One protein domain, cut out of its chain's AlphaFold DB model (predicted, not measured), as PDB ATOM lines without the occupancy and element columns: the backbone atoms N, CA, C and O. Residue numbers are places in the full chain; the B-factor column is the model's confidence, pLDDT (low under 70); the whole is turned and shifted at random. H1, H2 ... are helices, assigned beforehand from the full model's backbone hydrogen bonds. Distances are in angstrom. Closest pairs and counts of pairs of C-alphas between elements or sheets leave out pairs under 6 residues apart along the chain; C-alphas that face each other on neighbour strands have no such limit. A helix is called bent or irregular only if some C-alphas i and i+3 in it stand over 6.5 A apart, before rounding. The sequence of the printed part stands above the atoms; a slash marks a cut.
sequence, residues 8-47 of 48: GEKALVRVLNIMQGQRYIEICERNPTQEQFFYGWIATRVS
ATOM      1  N   GLY A   8     239.650 193.284 163.270       89.00
ATOM      2  CA  GLY A   8     239.542 191.943 163.846       89.00
ATOM      3  C   GLY A   8     240.889 191.237 163.990       89.00
ATOM      4  O   GLY A   8     241.120 190.567 164.991       89.00
ATOM      5  N   GLU A   9     241.783 191.421 163.022       89.88
ATOM      6  CA  GLU A   9     243.141 190.871 163.061       89.88
ATOM      7  C   GLU A   9     243.956 191.481 164.208       89.88
ATOM      8  O   GLU A   9     244.515 190.752 165.025       89.88
ATOM      9  N   LYS A  10     243.928 192.813 164.356       89.75
ATOM     10  CA  LYS A  10     244.574 193.502 165.487       89.75
ATOM     11  C   LYS A  10     244.029 193.028 166.835       89.75
ATOM     12  O   LYS A  10     244.800 192.816 167.769       89.75
ATOM     13  N   ALA A  11     242.712 192.848 166.943       91.00
ATOM     14  CA  ALA A  11     242.088 192.332 168.158       91.00
ATOM     15  C   ALA A  11     242.556 190.902 168.481       91.00
ATOM     16  O   ALA A  11     242.869 190.619 169.636       91.00
ATOM     17  N   LEU A  12     242.666 190.025 167.479       92.31
ATOM     18  CA  LEU A  12     243.181 188.666 167.666       92.31
ATOM     19  C   LEU A  12     244.642 188.664 168.125       92.31
ATOM     20  O   LEU A  12     244.971 187.962 169.074       92.31
ATOM     21  N   VAL A  13     245.499 189.488 167.517       91.94
ATOM     22  CA  VAL A  13     246.908 189.610 167.932       91.94
ATOM     23  C   VAL A  13     247.020 190.101 169.378       91.94
ATOM     24  O   VAL A  13     247.805 189.557 170.149       91.94
ATOM     25  N   ARG A  14     246.185 191.064 169.792       91.62
ATOM     26  CA  ARG A  14     246.137 191.519 171.193       91.62
ATOM     27  C   ARG A  14     245.745 190.397 172.152       91.62
ATOM     28  O   ARG A  14     246.386 190.243 173.185       91.62
ATOM     29  N   VAL A  15     244.740 189.592 171.804       94.62
ATOM     30  CA  VAL A  15     244.335 188.434 172.621       94.62
ATOM     31  C   VAL A  15     245.468 187.413 172.725       94.62
ATOM     32  O   VAL A  15     245.756 186.941 173.822       94.62
ATOM     33  N   LEU A  16     246.157 187.116 171.621       94.44
ATOM     34  CA  LEU A  16     247.306 186.208 171.628       94.44
ATOM     35  C   LEU A  16     248.435 186.724 172.527       94.44
ATOM     36  O   LEU A  16     248.972 185.955 173.321       94.44
ATOM     37  N   ASN A  17     248.746 188.022 172.465       94.56
ATOM     38  CA  ASN A  17     249.738 188.638 173.344       94.56
ATOM     39  C   ASN A  17     249.326 188.536 174.823       94.56
ATOM     40  O   ASN A  17     250.161 188.225 175.664       94.56
ATOM     41  N   ILE A  18     248.043 188.717 175.159       94.88
ATOM     42  CA  ILE A  18     247.549 188.544 176.539       94.88
ATOM     43  C   ILE A  18     247.752 187.099 177.018       94.88
ATOM     44  O   ILE A  18     248.288 186.879 178.104       94.88
ATOM     45  N   MET A  19     247.379 186.111 176.198       96.44
ATOM     46  CA  MET A  19     247.552 184.691 176.535       96.44
ATOM     47  C   MET A  19     249.031 184.315 176.706       96.44
ATOM     48  O   MET A  19     249.382 183.564 177.615       96.44
ATOM     49  N   GLN A  20     249.912 184.863 175.864       95.69
ATOM     50  CA  GLN A  20     251.361 184.700 176.009       95.69
ATOM     51  C   GLN A  20     251.879 185.333 177.305       95.69
ATOM     52  O   GLN A  20     252.691 184.721 177.997       95.69
ATOM     53  N   GLY A  21     251.370 186.513 177.669       95.50
ATOM     54  CA  GLY A  21     251.724 187.198 178.911       95.50
ATOM     55  C   GLY A  21     251.412 186.356 180.147       95.50
ATOM     56  O   GLY A  21     252.292 186.175 180.983       95.50
ATOM     57  N   GLN A  22     250.214 185.760 180.218       97.19
ATOM     58  CA  GLN A  22     249.854 184.839 181.306       97.19
ATOM     59  C   GLN A  22     250.872 183.696 181.425       97.19
ATOM     60  O   GLN A  22     251.358 183.398 182.514       97.19
ATOM     61  N   ARG A  23     251.245 183.083 180.296       96.94
ATOM     62  CA  ARG A  23     252.208 181.980 180.302       96.94
ATOM     63  C   ARG A  23     253.593 182.408 180.787       96.94
ATOM     64  O   ARG A  23     254.253 181.640 181.482       96.94
ATOM     65  N   TYR A  24     254.056 183.602 180.425       96.38
ATOM     66  CA  TYR A  24     255.345 184.093 180.910       96.38
ATOM     67  C   TYR A  24     255.328 184.445 182.395       96.38
ATOM     68  O   TYR A  24     256.330 184.199 183.064       96.38
ATOM     69  N   ILE A  25     254.196 184.917 182.926       96.25
ATOM     70  CA  ILE A  25     254.014 185.103 184.371       96.25
ATOM     71  C   ILE A  25     254.183 183.760 185.095       96.25
ATOM     72  O   ILE A  25     255.036 183.660 185.971       96.25
ATOM     73  N   GLU A  26     253.489 182.703 184.655       98.06
ATOM     74  CA  GLU A  26     253.624 181.351 185.236       98.06
ATOM     75  C   GLU A  26     255.075 180.829 185.203       98.06
ATOM     76  O   GLU A  26     255.504 180.077 186.081       98.06
ATOM     77  N   ILE A  27     255.837 181.181 184.161       97.50
ATOM     78  CA  ILE A  27     257.252 180.811 184.040       97.50
ATOM     79  C   ILE A  27     258.098 181.585 185.054       97.50
ATOM     80  O   ILE A  27     258.939 180.970 185.705       97.50
ATOM     81  N   CYS A  28     257.872 182.891 185.209       97.75
ATOM     82  CA  CYS A  28     258.611 183.727 186.161       97.75
ATOM     83  C   CYS A  28     258.325 183.316 187.611       97.75
ATOM     84  O   CYS A  28     259.259 183.197 188.398       97.75
ATOM     85  N   GLU A  29     257.072 182.983 187.939       97.25
ATOM     86  CA  GLU A  29     256.692 182.463 189.263       97.25
ATOM     87  C   GLU A  29     257.459 181.182 189.631       97.25
ATOM     88  O   GLU A  29     257.787 180.957 190.795       97.25
ATOM     89  N   ARG A  30     257.769 180.335 188.640       97.69
ATOM     90  CA  ARG A  30     258.546 179.096 188.829       97.69
ATOM     91  C   ARG A  30     260.053 179.310 188.718       97.69
ATOM     92  O   ARG A  30     260.820 178.495 189.227       97.69
ATOM     93  N   ASN A  31     260.482 180.348 188.006       97.19
ATOM     94  CA  ASN A  31     261.880 180.664 187.759       97.19
ATOM     95  C   ASN A  31     262.092 182.189 187.632       97.19
ATOM     96  O   ASN A  31     262.048 182.722 186.517       97.19
ATOM     97  N   PRO A  32     262.422 182.874 188.742       95.56
ATOM     98  CA  PRO A  32     262.618 184.326 188.762       95.56
ATOM     99  C   PRO A  32     263.724 184.835 187.824       95.56
ATOM    100  O   PRO A  32     263.710 185.986 187.403       95.56
ATOM    101  N   THR A  33     264.670 183.980 187.409       96.81
ATOM    102  CA  THR A  33     265.729 184.377 186.454       96.81
ATOM    103  C   THR A  33     265.185 184.784 185.078       96.81
ATOM    104  O   THR A  33     265.881 185.439 184.304       96.81
ATOM    105  N   GLN A  34     263.940 184.416 184.764       96.75
ATOM    106  CA  GLN A  34     263.281 184.746 183.500       96.75
ATOM    107  C   GLN A  34     262.632 186.138 183.491       96.75
ATOM    108  O   GLN A  34     262.246 186.611 182.421       96.75
ATOM    109  N   GLU A  35     262.558 186.838 184.628       95.94
ATOM    110  CA  GLU A  35     261.917 188.158 184.729       95.94
ATOM    111  C   GLU A  35     262.550 189.200 183.797       95.94
ATOM    112  O   GLU A  35     261.841 189.995 183.178       95.94
ATOM    113  N   GLN A  36     263.874 189.158 183.612       95.69
ATOM    114  CA  GLN A  36     264.570 190.061 182.693       95.69
ATOM    115  C   GLN A  36     264.134 189.844 181.232       95.69
ATOM    116  O   GLN A  36     263.943 190.806 180.484       95.69
ATOM    117  N   PHE A  37     263.939 188.586 180.824       93.31
ATOM    118  CA  PHE A  37     263.437 188.256 179.489       93.31
ATOM    119  C   PHE A  37     261.969 188.648 179.335       93.31
ATOM    120  O   PHE A  37     261.587 189.202 178.303       93.31
ATOM    121  N   PHE A  38     261.157 188.412 180.368       94.56
ATOM    122  CA  PHE A  38     259.749 188.795 180.375       94.56
ATOM    123  C   PHE A  38     259.568 190.311 180.249       94.56
ATOM    124  O   PHE A  38     258.778 190.768 179.417       94.56
ATOM    125  N   TYR A  39     260.367 191.094 180.980       93.62
ATOM    126  CA  TYR A  39     260.398 192.549 180.850       93.62
ATOM    127  C   TYR A  39     260.737 192.986 179.418       93.62
ATOM    128  O   TYR A  39     260.016 193.790 178.823       93.62
ATOM    129  N   GLY A  40     261.794 192.414 178.825       94.44
ATOM    130  CA  GLY A  40     262.183 192.712 177.444       94.44
ATOM    131  C   GLY A  40     261.095 192.361 176.422       94.44
ATOM    132  O   GLY A  40     260.860 193.114 175.474       94.44
ATOM    133  N   TRP A  41     260.384 191.251 176.631       94.38
ATOM    134  CA  TRP A  41     259.267 190.847 175.781       94.38
ATOM    135  C   TRP A  41     258.087 191.825 175.875       94.38
ATOM    136  O   TRP A  41     257.593 192.261 174.832       94.38
ATOM    137  N   ILE A  42     257.678 192.245 177.081       92.12
ATOM    138  CA  ILE A  42     256.613 193.253 177.248       92.12
ATOM    139  C   ILE A  42     256.997 194.553 176.533       92.12
ATOM    140  O   ILE A  42     256.209 195.073 175.741       92.12
ATOM    141  N   ALA A  43     258.219 195.040 176.763       91.69
ATOM    142  CA  ALA A  43     258.690 196.315 176.231       91.69
ATOM    143  C   ALA A  43     258.750 196.362 174.691       91.69
ATOM    144  O   ALA A  43     258.652 197.440 174.113       91.69
ATOM    145  N   THR A  44     258.906 195.213 174.021       88.81
ATOM    146  CA  THR A  44     259.128 195.146 172.562       88.81
ATOM    147  C   THR A  44     257.967 194.552 171.765       88.81
ATOM    148  O   THR A  44     257.824 194.857 170.583       88.81
ATOM    149  N   ARG A  45     257.157 193.670 172.365       82.06
ATOM    150  CA  ARG A  45     256.130 192.879 171.655       82.06
ATOM    151  C   ARG A  45     254.706 193.199 172.090       82.06
ATOM    152  O   ARG A  45     253.773 192.899 171.346       82.06
ATOM    153  N   VAL A  46     254.540 193.797 173.269       81.81
ATOM    154  CA  VAL A  46     253.233 194.157 173.843       81.81
ATOM    155  C   VAL A  46     253.005 195.673 173.825       81.81
ATOM    156  O   VAL A  46     251.931 196.124 174.211       81.81
ATOM    157  N   SER A  47     253.978 196.461 173.352       68.81
ATOM    158  CA  SER A  47     253.876 197.923 173.312       68.81
ATOM    159  C   SER A  47     252.582 198.394 172.636       68.81
ATOM    160  O   SER A  47     252.205 197.877 171.579       68.81
TER     161      SER A  47
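AT A GLANCE: This is residues 8 to 47 of the 48 residues of the protein "Peptidoglycan-binding protein" of Acinetobacter lactucae (UniProt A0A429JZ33). The model is a long helical hairpin of unequal arms: helix H1 runs the full length, the chain turns sharply at Asn 31, and the shorter helix H2 folds back side by side with the later part of H1. The first residues of H1 stretch on past the far end of H2, and nothing else covers the two helices. The printed part has 40 residues with two named helices, H1 then H2, and no named strand; the class is all helix. It is only just loose, close to compact, with a radius of gyration of the C-alphas of 11.0 A, and its outline is a rod spanning 35 by 17 by 6 A.

HOW THE PARTS SIT: H1, residues 8 to 30, and H2, residues 32 to 45, form a helical hairpin, joined by a tight link of one residue, Asn 31. They touch, with 8 pairs of C-alphas within 8 A. Their closest C-alphas are those of Cys 28 and Gln 34, 5.5 A apart. Their lines stand at a shallow tilt of 14 degrees, and they run opposite ways. The centres are 12.5 A apart. In H1 every O i to N i+4 pair is within hydrogen-bond range; in H2 8 of 10 are.

IN THESE COORDINATES: H1 begins at C-alpha 8, at (239.542, 191.943, 163.846), and reaches C-alpha 30, at (258.546, 179.096, 188.829), 33.9 A away. H2 measures 20.2 A from C-alpha 32 to C-alpha 45, which is at (256.130, 192.879, 171.655). H2 is irregular, but only just: C-alphas 33 and 36 are 6.9 A apart, and its line is a rough one.

THE WHOLE: The two C-alphas farthest apart are those of Gly 8 and Thr 33, at 35.4 A, while those of Gly 8 and Ser 47, the first and last printed, are 18.2 A apart. The printed part has no cut and no long link. Its mean pLDDT is 93.3, and residue 47 is the one printed residue under 70.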